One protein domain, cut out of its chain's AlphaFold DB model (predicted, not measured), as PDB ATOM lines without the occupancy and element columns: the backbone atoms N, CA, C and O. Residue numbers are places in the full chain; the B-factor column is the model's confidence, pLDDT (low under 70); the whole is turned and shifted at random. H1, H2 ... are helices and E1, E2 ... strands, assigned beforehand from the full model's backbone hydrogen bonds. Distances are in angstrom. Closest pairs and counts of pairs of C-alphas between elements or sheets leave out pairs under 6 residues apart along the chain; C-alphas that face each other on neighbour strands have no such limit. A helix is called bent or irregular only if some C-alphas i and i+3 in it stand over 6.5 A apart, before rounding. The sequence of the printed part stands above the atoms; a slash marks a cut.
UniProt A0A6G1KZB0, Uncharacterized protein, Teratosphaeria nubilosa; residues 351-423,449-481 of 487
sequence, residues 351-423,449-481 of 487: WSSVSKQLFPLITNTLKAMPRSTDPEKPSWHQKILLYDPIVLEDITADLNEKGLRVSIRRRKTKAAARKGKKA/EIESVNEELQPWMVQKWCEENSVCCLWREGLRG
ATOM      1  N   TRP A 351      21.202   8.911   0.039       88.50
ATOM      2  CA  TRP A 351      20.892  10.340   0.058       88.50
ATOM      3  C   TRP A 351      21.299  10.997   1.382       88.50
ATOM      4  O   TRP A 351      21.920  12.050   1.359       88.50
ATOM      5  N   SER A 352      21.074  10.332   2.519       89.62
ATOM      6  CA  SER A 352      21.422  10.826   3.863       89.62
ATOM      7  C   SER A 352      22.926  11.001   4.127       89.62
ATOM      8  O   SER A 352      23.304  11.668   5.092       89.62
ATOM      9  N   SER A 353      23.785  10.384   3.309       90.88
ATOM     10  CA  SER A 353      25.244  10.568   3.340       90.88
ATOM     11  C   SER A 353      25.692  11.613   2.318       90.88
ATOM     12  O   SER A 353      26.567  12.426   2.608       90.88
ATOM     13  N   VAL A 354      25.058  11.616   1.140       90.94
ATOM     14  CA  VAL A 354      25.306  12.579   0.060       90.94
ATOM     15  C   VAL A 354      24.886  13.994   0.467       90.94
ATOM     16  O   VAL A 354      25.663  14.927   0.288       90.94
ATOM     17  N   SER A 355      23.707  14.170   1.071       91.81
ATOM     18  CA  SER A 355      23.183  15.473   1.503       91.81
ATOM     19  C   SER A 355      24.112  16.162   2.503       91.81
ATOM     20  O   SER A 355      24.438  17.330   2.330       91.81
ATOM     21  N   LYS A 356      24.639  15.420   3.485       92.88
ATOM     22  CA  LYS A 356      25.581  15.932   4.497       92.88
ATOM     23  C   LYS A 356      26.891  16.464   3.912       92.88
ATOM     24  O   LYS A 356      27.520  17.316   4.528       92.88
ATOM     25  N   GLN A 357      27.308  15.972   2.745       92.31
ATOM     26  CA  GLN A 357      28.479  16.479   2.021       92.31
ATOM     27  C   GLN A 357      28.092  17.611   1.058       92.31
ATOM     28  O   GLN A 357      28.782  18.624   0.971       92.31
ATOM     29  N   LEU A 358      26.957  17.466   0.374       93.25
ATOM     30  CA  LEU A 358      26.458  18.408  -0.622       93.25
ATOM     31  C   LEU A 358      25.975  19.734  -0.015       93.25
ATOM     32  O   LEU A 358      26.229  20.796  -0.578       93.25
ATOM     33  N   PHE A 359      25.278  19.706   1.116       95.50
ATOM     34  CA  PHE A 359      24.645  20.895   1.686       95.50
ATOM     35  C   PHE A 359      25.660  21.947   2.168       95.50
ATOM     36  O   PHE A 359      25.480  23.116   1.819       95.50
ATOM     37  N   PRO A 360      26.779  21.589   2.835       95.75
ATOM     38  CA  PRO A 360      27.882  22.520   3.068       95.75
ATOM     39  C   PRO A 360      28.501  23.070   1.777       95.75
ATOM     40  O   PRO A 360      28.843  24.249   1.732       95.75
ATOM     41  N   LEU A 361      28.621  22.262   0.714       94.81
ATOM     42  CA  LEU A 361      29.161  22.713  -0.576       94.81
ATOM     43  C   LEU A 361      28.241  23.739  -1.256       94.81
ATOM     44  O   LEU A 361      28.734  24.763  -1.729       94.81
ATOM     45  N   ILE A 362      26.921  23.518  -1.250       95.31
ATOM     46  CA  ILE A 362      25.930  24.503  -1.720       95.31
ATOM     47  C   ILE A 362      26.015  25.777  -0.866       95.31
ATOM     48  O   ILE A 362      26.227  26.861  -1.403       95.31
ATOM     49  N   THR A 363      25.936  25.671   0.465       96.06
ATOM     50  CA  THR A 363      25.994  26.841   1.360       96.06
ATOM     51  C   THR A 363      27.285  27.649   1.177       96.06
ATOM     52  O   THR A 363      27.239  28.879   1.168       96.06
ATOM     53  N   ASN A 364      28.430  26.986   0.998       95.69
ATOM     54  CA  ASN A 364      29.715  27.657   0.808       95.69
ATOM     55  C   ASN A 364      29.834  28.296  -0.579       95.69
ATOM     56  O   ASN A 364      30.264  29.442  -0.663       95.69
ATOM     57  N   THR A 365      29.418  27.621  -1.656       95.06
ATOM     58  CA  THR A 365      29.458  28.214  -3.008       95.06
ATOM     59  C   THR A 365      28.473  29.363  -3.184       95.06
ATOM     60  O   THR A 365      28.811  30.344  -3.842       95.06
ATOM     61  N   LEU A 366      27.310  29.317  -2.526       94.81
ATOM     62  CA  LEU A 366      26.392  30.455  -2.488       94.81
ATOM     63  C   LEU A 366      26.997  31.641  -1.717       94.81
ATOM     64  O   LEU A 366      26.967  32.765  -2.213       94.81
ATOM     65  N   LYS A 367      27.607  31.406  -0.546       94.38
ATOM     66  CA  LYS A 367      28.279  32.457   0.249       94.38
ATOM     67  C   LYS A 367      29.533  33.035  -0.419       94.38
ATOM     68  O   LYS A 367      29.849  34.196  -0.181       94.38
ATOM     69  N   ALA A 368      30.237  32.239  -1.223       94.25
ATOM     70  CA  ALA A 368      31.464  32.629  -1.920       94.25
ATOM     71  C   ALA A 368      31.225  33.388  -3.239       94.25
ATOM     72  O   ALA A 368      32.187  33.859  -3.846       94.25
ATOM     73  N   MET A 369      29.977  33.520  -3.702       89.62
ATOM     74  CA  MET A 369      29.690  34.341  -4.877       89.62
ATOM     75  C   MET A 369      30.015  35.821  -4.639       89.62
ATOM     76  O   MET A 369      29.814  36.330  -3.531       89.62
ATOM     77  N   PRO A 370      30.414  36.554  -5.697       91.50
ATOM     78  CA  PRO A 370      30.436  38.006  -5.673       91.50
ATOM     79  C   PRO A 370      29.108  38.584  -5.161       91.50
ATOM     80  O   PRO A 370      28.012  38.131  -5.513       91.50
ATOM     81  N   ARG A 371      29.212  39.612  -4.319       91.81
ATOM     82  CA  ARG A 371      28.067  40.448  -3.952       91.81
ATOM     83  C   ARG A 371      27.749  41.334  -5.148       91.81
ATOM     84  O   ARG A 371      28.663  41.943  -5.698       91.81
ATOM     85  N   SER A 372      26.483  41.411  -5.542       93.06
ATOM     86  CA  SER A 372      26.070  42.373  -6.557       93.06
ATOM     87  C   SER A 372      26.135  43.788  -5.990       93.06
ATOM     88  O   SER A 372      25.717  44.018  -4.850       93.06
ATOM     89  N   THR A 373      26.651  44.712  -6.796       89.94
ATOM     90  CA  THR A 373      26.603  46.160  -6.546       89.94
ATOM     91  C   THR A 373      25.235  46.739  -6.928       89.94
ATOM     92  O   THR A 373      24.822  47.750  -6.366       89.94
ATOM     93  N   ASP A 374      24.512  46.081  -7.841       92.44
ATOM     94  CA  ASP A 374      23.233  46.549  -8.376       92.44
ATOM     95  C   ASP A 374      22.065  46.089  -7.481       92.44
ATOM     96  O   ASP A 374      21.812  44.881  -7.382       92.44
ATOM     97  N   PRO A 375      21.283  47.005  -6.872       87.88
ATOM     98  CA  PRO A 375      20.180  46.635  -5.982       87.88
ATOM     99  C   PRO A 375      19.003  45.975  -6.717       87.88
ATOM    100  O   PRO A 375      18.250  45.225  -6.105       87.88
ATOM    101  N   GLU A 376      18.853  46.205  -8.026       90.06
ATOM    102  CA  GLU A 376      17.830  45.551  -8.860       90.06
ATOM    103  C   GLU A 376      18.192  44.105  -9.244       90.06
ATOM    104  O   GLU A 376      17.335  43.347  -9.700       90.06
ATOM    105  N   LYS A 377      19.465  43.712  -9.097       89.50
ATOM    106  CA  LYS A 377      19.982  42.385  -9.475       89.50
ATOM    107  C   LYS A 377      20.848  41.792  -8.355       89.50
ATOM    108  O   LYS A 377      22.042  41.565  -8.566       89.50
ATOM    109  N   PRO A 378      20.280  41.534  -7.162       93.69
ATOM    110  CA  PRO A 378      20.981  40.856  -6.073       93.69
ATOM    111  C   PRO A 378      21.473  39.461  -6.493       93.69
ATOM    112  O   PRO A 378      20.754  38.711  -7.159       93.69
ATOM    113  N   SER A 379      22.681  39.077  -6.065       95.00
ATOM    114  CA  SER A 379      23.176  37.701  -6.225       95.00
ATOM    115  C   SER A 379      22.388  36.737  -5.328       95.00
ATOM    116  O   SER A 379      21.766  37.168  -4.356       95.00
ATOM    117  N   TRP A 380      22.394  35.424  -5.604       94.12
ATOM    118  CA  TRP A 380      21.533  34.482  -4.863       94.12
ATOM    119  C   TRP A 380      21.710  34.544  -3.342       94.12
ATOM    120  O   TRP A 380      20.731  34.393  -2.621       94.12
ATOM    121  N   HIS A 381      22.913  34.831  -2.833       94.38
ATOM    122  CA  HIS A 381      23.102  35.008  -1.394       94.38
ATOM    123  C   HIS A 381      22.401  36.266  -0.853       94.38
ATOM    124  O   HIS A 381      21.784  36.196   0.208       94.38
ATOM    125  N   GLN A 382      22.428  37.383  -1.587       94.56
ATOM    126  CA  GLN A 382      21.657  38.583  -1.242       94.56
ATOM    127  C   GLN A 382      20.147  38.296  -1.300       94.56
ATOM    128  O   GLN A 382      19.436  38.659  -0.371       94.56
ATOM    129  N   LYS A 383      19.672  37.552  -2.309       94.56
ATOM    130  CA  LYS A 383      18.264  37.117  -2.420       94.56
ATOM    131  C   LYS A 383      17.806  36.282  -1.219       94.56
ATOM    132  O   LYS A 383      16.756  36.555  -0.649       94.56
ATOM    133  N   ILE A 384      18.631  35.327  -0.776       95.25
ATOM    134  CA  ILE A 384      18.380  34.535   0.443       95.25
ATOM    135  C   ILE A 384      18.245  35.445   1.675       95.25
ATOM    136  O   ILE A 384      17.335  35.254   2.475       95.25
ATOM    137  N   LEU A 385      19.123  36.444   1.823       94.38
ATOM    138  CA  LEU A 385      19.103  37.384   2.954       94.38
ATOM    139  C   LEU A 385      17.915  38.364   2.922       94.38
ATOM    140  O   LEU A 385      17.518  38.863   3.971       94.38
ATOM    141  N   LEU A 386      17.348  38.625   1.742       94.62
ATOM    142  CA  LEU A 386      16.131  39.425   1.551       94.62
ATOM    143  C   LEU A 386      14.836  38.602   1.704       94.62
ATOM    144  O   LEU A 386      13.750  39.170   1.639       94.62
ATOM    145  N   TYR A 387      14.943  37.285   1.924       95.38
ATOM    146  CA  TYR A 387      13.831  36.325   1.904       95.38
ATOM    147  C   TYR A 387      13.069  36.273   0.562       95.38
ATOM    148  O   TYR A 387      11.902  35.874   0.523       95.38
ATOM    149  N   ASP A 388      13.736  36.614  -0.548       94.62
ATOM    150  CA  ASP A 388      13.173  36.473  -1.895       94.62
ATOM    151  C   ASP A 388      12.768  35.010  -2.165       94.62
ATOM    152  O   ASP A 388      13.548  34.092  -1.886       94.62
ATOM    153  N   PRO A 389      11.609  34.755  -2.799       94.31
ATOM    154  CA  PRO A 389      11.231  33.413  -3.220       94.31
ATOM    155  C   PRO A 389      12.113  32.936  -4.384       94.31
ATOM    156  O   PRO A 389      12.071  33.471  -5.496       94.31
ATOM    157  N   ILE A 390      12.919  31.902  -4.141       95.00
ATOM    158  CA  ILE A 390      13.897  31.390  -5.108       95.00
ATOM    159  C   ILE A 390      13.276  30.334  -6.023       95.00
ATOM    160  O   ILE A 390      12.768  29.311  -5.568       95.00
ATOM    161  N   VAL A 391      13.372  30.558  -7.336       95.31
ATOM    162  CA  VAL A 391      13.052  29.548  -8.351       95.31
ATOM    163  C   VAL A 391      14.124  28.460  -8.312       95.31
ATOM    164  O   VAL A 391      15.286  28.722  -8.631       95.31
ATOM    165  N   LEU A 392      13.729  27.244  -7.931       95.00
ATOM    166  CA  LEU A 392      14.623  26.092  -7.780       95.00
ATOM    167  C   LEU A 392      15.411  25.815  -9.061       95.00
ATOM    168  O   LEU A 392      16.622  25.626  -9.018       95.00
ATOM    169  N   GLU A 393      14.740  25.845 -10.208       95.00
ATOM    170  CA  GLU A 393      15.356  25.577 -11.503       95.00
ATOM    171  C   GLU A 393      16.481  26.578 -11.833       95.00
ATOM    172  O   GLU A 393      17.529  26.162 -12.319       95.00
ATOM    173  N   ASP A 394      16.312  27.868 -11.513       95.06
ATOM    174  CA  ASP A 394      17.317  28.907 -11.792       95.06
ATOM    175  C   ASP A 394      18.551  28.783 -10.886       95.06
ATOM    176  O   ASP A 394      19.678  28.811 -11.377       95.06
ATOM    177  N   ILE A 395      18.364  28.579  -9.574       94.31
ATOM    178  CA  ILE A 395      19.499  28.379  -8.657       94.31
ATOM    179  C   ILE A 395      20.225  27.051  -8.938       94.31
ATOM    180  O   ILE A 395      21.435  26.960  -8.760       94.31
ATOM    181  N   THR A 396      19.531  26.021  -9.443       95.38
ATOM    182  CA  THR A 396      20.196  24.769  -9.850       95.38
ATOM    183  C   THR A 396      20.987  24.894 -11.146       95.38
ATOM    184  O   THR A 396      22.011  24.228 -11.273       95.38
ATOM    185  N   ALA A 397      20.568  25.749 -12.085       95.00
ATOM    186  CA  ALA A 397      21.377  26.073 -13.256       95.00
ATOM    187  C   ALA A 397      22.667  26.787 -12.819       95.00
ATOM    188  O   ALA A 397      23.757  26.292 -13.086       95.00
ATOM    189  N   ASP A 398      22.542  27.845 -12.015       93.88
ATOM    190  CA  ASP A 398      23.657  28.635 -11.477       93.88
ATOM    191  C   ASP A 398      24.675  27.813 -10.648       93.88
ATOM    192  O   ASP A 398      25.889  28.033 -10.735       93.88
ATOM    193  N   LEU A 399      24.206  26.826  -9.871       94.50
ATOM    194  CA  LEU A 399      25.069  25.895  -9.131       94.50
ATOM    195  C   LEU A 399      25.751  24.858 -10.044       94.50
ATOM    196  O   LEU A 399      26.912  24.516  -9.812       94.50
ATOM    197  N   ASN A 400      25.069  24.373 -11.088       94.38
ATOM    198  CA  ASN A 400      25.670  23.480 -12.085       94.38
ATOM    199  C   ASN A 400      26.693  24.219 -12.973       94.38
ATOM    200  O   ASN A 400      27.739  23.654 -13.281       94.38
ATOM    201  N   GLU A 401      26.447  25.487 -13.320       93.31
ATOM    202  CA  GLU A 401      27.392  26.374 -14.021       93.31
ATOM    203  C   GLU A 401      28.644  26.660 -13.178       93.31
ATOM    204  O   GLU A 401      29.757  26.655 -13.698       93.31
ATOM    205  N   LYS A 402      28.490  26.794 -11.852       89.75
ATOM    206  CA  LYS A 402      29.606  26.807 -10.885       89.75
ATOM    207  C   LYS A 402      30.315  25.454 -10.714       89.75
ATOM    208  O   LYS A 402      31.218  25.339  -9.889       89.75
ATOM    209  N   GLY A 403      29.938  24.432 -11.483       89.25
ATOM    210  CA  GLY A 403      30.598  23.130 -11.504       89.25
ATOM    211  C   GLY A 403      30.297  22.240 -10.297       89.25
ATOM    212  O   GLY A 403      31.010  21.257 -10.092       89.25
ATOM    213  N   LEU A 404      29.261  22.533  -9.497       90.50
ATOM    214  CA  LEU A 404      28.873  21.637  -8.407       90.50
ATOM    215  C   LEU A 404      28.320  20.325  -8.983       90.50
ATOM    216  O   LEU A 404      27.399  20.323  -9.802       90.50
ATOM    217  N   ARG A 405      28.880  19.200  -8.532       89.75
ATOM    218  CA  ARG A 405      28.490  17.842  -8.933       89.75
ATOM    219  C   ARG A 405      28.274  16.964  -7.708       89.75
ATOM    220  O   ARG A 405      28.891  17.172  -6.665       89.75
ATOM    221  N   VAL A 406      27.406  15.971  -7.853       89.19
ATOM    222  CA  VAL A 406      27.058  15.008  -6.807       89.19
ATOM    223  C   VAL A 406      27.788  13.700  -7.080       89.19
ATOM    224  O   VAL A 406      27.582  13.104  -8.133       89.19
ATOM    225  N   SER A 407      28.622  13.239  -6.148       84.69
ATOM    226  CA  SER A 407      29.325  11.958  -6.264       84.69
ATOM    227  C   SER A 407      28.446  10.807  -5.760       84.69
ATOM    228  O   SER A 407      27.983  10.788  -4.620       84.69
ATOM    229  N   ILE A 408      28.187   9.831  -6.633       85.50
ATOM    230  CA  ILE A 408      27.214   8.758  -6.410       85.50
ATOM    231  C   ILE A 408      27.882   7.417  -6.675       85.50
ATOM    232  O   ILE A 408      28.306   7.124  -7.791       85.50
ATOM    233  N   ARG A 409      27.950   6.565  -5.652       82.25
ATOM    234  CA  ARG A 409      28.403   5.177  -5.806       82.25
ATOM    235  C   ARG A 409      27.325   4.379  -6.542       82.25
ATOM    236  O   ARG A 409      26.156   4.467  -6.178       82.25
ATOM    237  N   ARG A 410      27.694   3.579  -7.543       78.88
ATOM    238  CA  ARG A 410      26.774   2.715  -8.305       78.88
ATOM    239  C   ARG A 410      27.355   1.320  -8.506       78.88
ATOM    240  O   ARG A 410      28.537   1.178  -8.791       78.88
ATOM    241  N   ARG A 411      26.514   0.279  -8.420       70.69
ATOM    242  CA  ARG A 411      26.892  -1.086  -8.836       70.69
ATOM    243  C   ARG A 411      26.831  -1.177 -10.356       70.69
ATOM    244  O   ARG A 411      25.746  -1.100 -10.938       70.69
ATOM    245  N   LYS A 412      27.977  -1.392 -10.997       64.00
ATOM    246  CA  LYS A 412      28.067  -1.559 -12.452       64.00
ATOM    247  C   LYS A 412      27.249  -2.770 -12.914       64.00
ATOM    248  O   LYS A 412      27.474  -3.905 -12.489       64.00
ATOM    249  N   THR A 413      26.255  -2.556 -13.777       55.81
ATOM    250  CA  THR A 413      25.341  -3.643 -14.167       55.81
ATOM    251  C   THR A 413      26.016  -4.628 -15.130       55.81
ATOM    252  O   THR A 413      26.707  -4.243 -16.078       55.81
ATOM    253  N   LYS A 414      25.783  -5.938 -14.939       54.69
ATOM    254  CA  LYS A 414      26.450  -7.011 -15.714       54.69
ATOM    255  C   LYS A 414      26.186  -6.956 -17.236       54.69
ATOM    256  O   LYS A 414      26.884  -7.624 -17.998       54.69
ATOM    257  N   ALA A 415      25.234  -6.142 -17.704       51.31
ATOM    258  CA  ALA A 415      25.018  -5.866 -19.125       51.31
ATOM    259  C   ALA A 415      26.200  -5.112 -19.772       51.31
ATOM    260  O   ALA A 415      26.635  -5.487 -20.864       51.31
ATOM    261  N   ALA A 416      26.771  -4.114 -19.086       49.78
ATOM    262  CA  ALA A 416      27.932  -3.364 -19.575       49.78
ATOM    263  C   ALA A 416      29.175  -4.266 -19.686       49.78
ATOM    264  O   ALA A 416      29.829  -4.309 -20.730       49.78
ATOM    265  N   ALA A 417      29.428  -5.088 -18.659       49.78
ATOM    266  CA  ALA A 417      30.537  -6.044 -18.631       49.78
ATOM    267  C   ALA A 417      30.502  -7.049 -19.805       49.78
ATOM    268  O   ALA A 417      31.537  -7.349 -20.404       49.78
ATOM    269  N   ARG A 418      29.311  -7.528 -20.207       51.91
ATOM    270  CA  ARG A 418      29.162  -8.411 -21.385       51.91
ATOM    271  C   ARG A 418      29.455  -7.698 -22.711       51.91
ATOM    272  O   ARG A 418      29.914  -8.354 -23.645       51.91
ATOM    273  N   LYS A 419      29.234  -6.380 -22.803       46.62
ATOM    274  CA  LYS A 419      29.590  -5.576 -23.986       46.62
ATOM    275  C   LYS A 419      31.111  -5.378 -24.073       46.62
ATOM    276  O   LYS A 419      31.679  -5.616 -25.134       46.62
ATOM    277  N   GLY A 420      31.769  -5.088 -22.946       51.06
ATOM    278  CA  GLY A 420      33.235  -5.025 -22.840       51.06
ATOM    279  C   GLY A 420      33.927  -6.341 -23.223       51.06
ATOM    280  O   GLY A 420      34.771  -6.352 -24.117       51.06
ATOM    281  N   LYS A 421      33.504  -7.482 -22.650       54.62
ATOM    282  CA  LYS A 421      34.068  -8.802 -23.011       54.62
ATOM    283  C   LYS A 421      33.851  -9.187 -24.486       54.62
ATOM    284  O   LYS A 421      34.685  -9.897 -25.039       54.62
ATOM    285  N   LYS A 422      32.789  -8.703 -25.153       48.38
ATOM    286  CA  LYS A 422      32.618  -8.882 -26.611       48.38
ATOM    287  C   LYS A 422      33.552  -8.003 -27.451       48.38
ATOM    288  O   LYS A 422      33.955  -8.451 -28.516       48.38
ATOM    289  N   ALA A 423      33.903  -6.800 -26.992       49.91
ATOM    290  CA  ALA A 423      34.885  -5.956 -27.673       49.91
ATOM    291  C   ALA A 423      36.298  -6.552 -27.558       49.91
ATOM    292  O   ALA A 423      36.940  -6.790 -28.577       49.91
ATOM    293  N   GLU A 449      31.911  -4.032  -8.820       63.66
ATOM    294  CA  GLU A 449      32.609  -2.809  -9.255       63.66
ATOM    295  C   GLU A 449      31.789  -1.540  -8.934       63.66
ATOM    296  O   GLU A 449      30.757  -1.271  -9.566       63.66
ATOM    297  N   ILE A 450      32.215  -0.822  -7.883       66.50
ATOM    298  CA  ILE A 450      31.519   0.352  -7.347       66.50
ATOM    299  C   ILE A 450      32.050   1.584  -8.071       66.50
ATOM    300  O   ILE A 450      33.075   2.153  -7.706       66.50
ATOM    301  N   GLU A 451      31.332   2.001  -9.103       77.50
ATOM    302  CA  GLU A 451      31.680   3.163  -9.912       77.50
ATOM    303  C   GLU A 451      31.165   4.437  -9.227       77.50
ATOM    304  O   GLU A 451      29.972   4.560  -8.940       77.50
ATOM    305  N   SER A 452      32.058   5.384  -8.921       78.00
ATOM    306  CA  SER A 452      31.697   6.700  -8.384       78.00
ATOM    307  C   SER A 452      31.376   7.662  -9.529       78.00
ATOM    308  O   SER A 452      32.268   8.301 -10.086       78.00
ATOM    309  N   VAL A 453      30.099   7.748  -9.895       79.94
ATOM    310  CA  VAL A 453      29.609   8.618 -10.969       79.94
ATOM    311  C   VAL A 453      29.346  10.016 -10.412       79.94
ATOM    312  O   VAL A 453      28.653  10.159  -9.408       79.94
ATOM    313  N   ASN A 454      29.871  11.046 -11.076       85.38
ATOM    314  CA  ASN A 454      29.570  12.443 -10.764       85.38
ATOM    315  C   ASN A 454      28.377  12.911 -11.609       85.38
ATOM    316  O   ASN A 454      28.485  12.974 -12.832       85.38
ATOM    317  N   GLU A 455      27.254  13.244 -10.972       86.56
ATOM    318  CA  GLU A 455      26.037  13.733 -11.638       86.56
ATOM    319  C   GLU A 455      25.787  15.229 -11.416       86.56
ATOM    320  O   GLU A 455      26.312  15.850 -10.489       86.56
ATOM    321  N   GLU A 456      24.965  15.814 -12.286       91.31
ATOM    322  CA  GLU A 456      24.496  17.197 -12.179       91.31
ATOM    323  C   GLU A 456      23.418  17.343 -11.097       91.31
ATOM    324  O   GLU A 456      22.576  16.454 -10.912       91.31
ATOM    325  N   LEU A 457      23.395  18.489 -10.411       92.56
ATOM    326  CA  LEU A 457      22.393  18.781  -9.391       92.56
ATOM    327  C   LEU A 457      20.985  18.780  -9.978       92.56
ATOM    328  O   LEU A 457      20.698  19.491 -10.939       92.56
ATOM    329  N   GLN A 458      20.097  18.019  -9.340       92.44
ATOM    330  CA  GLN A 458      18.677  17.979  -9.672       92.44
ATOM    331  C   GLN A 458      17.894  18.960  -8.782       92.44
ATOM    332  O   GLN A 458      18.196  19.048  -7.589       92.44
ATOM    333  N   PRO A 459      16.843  19.644  -9.278       94.25
ATOM    334  CA  PRO A 459      16.124  20.649  -8.487       94.25
ATOM    335  C   PRO A 459      15.546  20.161  -7.152       94.25
ATOM    336  O   PRO A 459      15.539  20.908  -6.178       94.25
ATOM    337  N   TRP A 460      15.161  18.885  -7.053       93.19
ATOM    338  CA  TRP A 460      14.694  18.297  -5.792       93.19
ATOM    339  C   TRP A 460      15.791  18.217  -4.711       93.19
ATOM    340  O   TRP A 460      15.483  18.284  -3.522       93.19
ATOM    341  N   MET A 461      17.065  18.104  -5.103       94.06
ATOM    342  CA  MET A 461      18.206  18.067  -4.177       94.06
ATOM    343  C   MET A 461      18.409  19.437  -3.525       94.06
ATOM    344  O   MET A 461      18.605  19.529  -2.314       94.06
ATOM    345  N   VAL A 462      18.301  20.504  -4.325       95.06
ATOM    346  CA  VAL A 462      18.395  21.887  -3.843       95.06
ATOM    347  C   VAL A 462      17.124  22.299  -3.094       95.06
ATOM    348  O   VAL A 462      17.232  23.019  -2.111       95.06
ATOM    349  N   GLN A 463      15.947  21.750  -3.430       95.38
ATOM    350  CA  GLN A 463      14.748  21.908  -2.596       95.38
ATOM    351  C   GLN A 463      14.993  21.415  -1.163       95.38
ATOM    352  O   GLN A 463      14.663  22.117  -0.214       95.38
ATOM    353  N   LYS A 464      15.620  20.242  -0.983       95.50
ATOM    354  CA  LYS A 464      15.952  19.738   0.362       95.50
ATOM    355  C   LYS A 464      17.018  20.568   1.074       95.50
ATOM    356  O   LYS A 464      16.908  20.751   2.281       95.50
ATOM    357  N   TRP A 465      17.972  21.142   0.343       96.19
ATOM    358  CA  TRP A 465      18.884  22.137   0.909       96.19
ATOM    359  C   TRP A 465      18.136  23.396   1.390       96.19
ATOM    360  O   TRP A 465      18.379  23.859   2.504       96.19
ATOM    361  N   CYS A 466      17.197  23.922   0.593       96.06
ATOM    362  CA  CYS A 466      16.379  25.080   0.962       96.06
ATOM    363  C   CYS A 466      15.495  24.800   2.184       96.06
ATOM    364  O   CYS A 466      15.448  25.631   3.086       96.06
ATOM    365  N   GLU A 467      14.844  23.633   2.243       95.06
ATOM    366  CA  GLU A 467      14.057  23.196   3.406       95.06
ATOM    367  C   GLU A 467      14.912  23.137   4.686       95.06
ATOM    368  O   GLU A 467      14.492  23.654   5.718       95.06
ATOM    369  N   GLU A 468      16.124  22.570   4.627       95.94
ATOM    370  CA  GLU A 468      17.015  22.442   5.796       95.94
ATOM    371  C   GLU A 468      17.634  23.785   6.237       95.94
ATOM    372  O   GLU A 468      17.910  23.984   7.418       95.94
ATOM    373  N   ASN A 469      17.817  24.734   5.310       95.12
ATOM    374  CA  ASN A 469      18.370  26.067   5.589       95.12
ATOM    375  C   ASN A 469      17.279  27.147   5.788       95.12
ATOM    376  O   ASN A 469      17.605  28.332   5.847       95.12
ATOM    377  N   SER A 470      15.997  26.765   5.886       95.88
ATOM    378  CA  SER A 470      14.839  27.675   6.017       95.88
ATOM    379  C   SER A 470      14.738  28.749   4.916       95.88
ATOM    380  O   SER A 470      14.303  29.874   5.159       95.88
ATOM    381  N   VAL A 471      15.142  28.409   3.688       96.69
ATOM    382  CA  VAL A 471      15.155  29.310   2.526       96.69
ATOM    383  C   VAL A 471      13.844  29.203   1.744       96.69
ATOM    384  O   VAL A 471      13.432  28.110   1.349       96.69
ATOM    385  N   CYS A 472      13.210  30.344   1.457       94.88
ATOM    386  CA  CYS A 472      12.005  30.392   0.628       94.88
ATOM    387  C   CYS A 472      12.317  29.931  -0.807       94.88
ATOM    388  O   CYS A 472      13.109  30.557  -1.512       94.88
ATOM    389  N   CYS A 473      11.690  28.842  -1.253       94.38
ATOM    390  CA  CYS A 473      11.890  28.293  -2.591       94.38
ATOM    391  C   CYS A 473      10.572  27.853  -3.239       94.38
ATOM    392  O   CYS A 473       9.601  27.519  -2.560       94.38
ATOM    393  N   LEU A 474      10.541  27.863  -4.571       94.50
ATOM    394  CA  LEU A 474       9.399  27.446  -5.375       94.50
ATOM    395  C   LEU A 474       9.833  26.850  -6.716       94.50
ATOM    396  O   LEU A 474      10.930  27.096  -7.212       94.50
ATOM    397  N   TRP A 475       8.933  26.079  -7.317       93.00
ATOM    398  CA  TRP A 475       9.075  25.573  -8.680       93.00
ATOM    399  C   TRP A 475       8.552  26.610  -9.679       93.00
ATOM    400  O   TRP A 475       7.490  27.206  -9.455       93.00
ATOM    401  N   ARG A 476       9.230  26.786 -10.816       88.31
ATOM    402  CA  ARG A 476       8.861  27.761 -11.861       88.31
ATOM    403  C   ARG A 476       7.439  27.563 -12.394       88.31
ATOM    404  O   ARG A 476       6.790  28.529 -12.794       88.31
ATOM    405  N   GLU A 477       6.934  26.328 -12.388       81.06
ATOM    406  CA  GLU A 477       5.549  26.019 -12.776       81.06
ATOM    407  C   GLU A 477       4.521  26.647 -11.815       81.06
ATOM    408  O   GLU A 477       3.507  27.180 -12.270       81.06
ATOM    409  N   GLY A 478       4.806  26.681 -10.506       69.56
ATOM    410  CA  GLY A 478       3.941  27.314  -9.503       69.56
ATOM    411  C   GLY A 478       3.838  28.832  -9.680       69.56
ATOM    412  O   GLY A 478       2.764  29.407  -9.508       69.56
ATOM    413  N   LEU A 479       4.920  29.475 -10.136       63.00
ATOM    414  CA  LEU A 479       4.961  30.916 -10.403       63.00
ATOM    415  C   LEU A 479       4.061  31.348 -11.581       63.00
ATOM    416  O   LEU A 479       3.799  32.534 -11.756       63.00
ATOM    417  N   ARG A 480       3.536  30.401 -12.376       61.62
ATOM    418  CA  ARG A 480       2.551  30.667 -13.443       61.62
ATOM    419  C   ARG A 480       1.091  30.659 -12.963       61.62
ATOM    420  O   ARG A 480       0.186  30.598 -13.793       61.62
ATOM    421  N   GLY A 481       0.842  30.690 -11.651       52.12
ATOM    422  CA  GLY A 481      -0.503  30.802 -11.061       52.12
ATOM    423  C   GLY A 481      -1.376  29.545 -11.181       52.12
ATOM    424  O   GLY A 481      -2.520  29.536 -10.731       52.12
TER     425      GLY A 481
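This is residues 351 to 423 and 449 to 481 of the 487 residues of an uncharacterized protein of Teratosphaeria nubilosa (UniProt A0A6G1KZB0). A loose group of crossed helices, in which H5 touches both H1 and H3 and the centres of the three make a triangle, with the short H2 towards one end, opens at its other end into a ribbon of two antiparallel strands, E1 and E2. Beyond the far end of this ribbon lies H4, whose residues 415 to 423 stick out and stand free. The printed part has 106 residues with five named helices and two named strands, in the order H1 H2 H3 E1 H4 E2 H5; the class is mixed, helices and strands. The whole is loose, with a radius of gyration of the C-alphas of 17.7 A, and elongated, spanning 60 by 33 by 26 A.

H1, residues 351 to 367, has a kink of 27 degrees near residue 358; it is neither bent nor irregular, but only just, with C-alphas 357 and 360 6.2 A apart. With its residues 366 to 367 alone it only just touches H2, residues 380 to 385, with 3 pairs of C-alphas within 8 A; the closest C-alphas are those of Leu 366 and His 381, 5.7 A. H3, residues 392 to 401, is close to but not clearly touching H1, with Ile 362 and Leu 399 closest at 7.6 A between C-alphas. E1, residues 405 to 411, has its Val 406 C-alpha 7.1 A from that of Leu 358, the closest pair with H1. H4, residues 414 to 423, is apart from H1, H2 and H3. E2, residues 450 to 456, is the antiparallel neighbour of E1 at 148 degrees; N 408 and O 453, 2.8 A, and N 455 and O 406, 2.9 A, are within hydrogen-bond range. H5, residues 459 to 468, touches H3, about perpendicular at 74 degrees, with the C-alphas of Leu 392 and Pro 459 closest at 5.7 A. H5 also touches residues 355 to 362 of H1 alone, about perpendicular at 81 degrees, with the C-alphas of Phe 359 and Trp 465 closest at 5.9 A. Every O i to N i+4 pair is within hydrogen-bond range in H2, H3, H4 and H5; in H1 9 of 13 are.

H1, residues 351 to 367, begins at C-alpha 351 (20.892, 10.340, 0.058) and is 23.3 A long. H2 spans residues 380 to 385, and H3 residues 392 to 401. E1, residues 405 to 411, is 19.0 A long, and H4 covers residues 414 to 423. E2, residues 450 to 456, is 18.9 A long; H5, residues 459 to 468, ends at C-alpha 468 (17.015, 22.442, 5.796).

The two C-alphas farthest apart, those of Pro 375 and Lys 422, are 60.5 A apart. Residues 424 to 448 are not printed, and C-alphas 423 and 449 lie 18.8 A apart across this cut. H1 to H2 is a long link of 12 residues. Residues 412 to 423, 449 to 450 and 478 to 481 are under 70 in pLDDT.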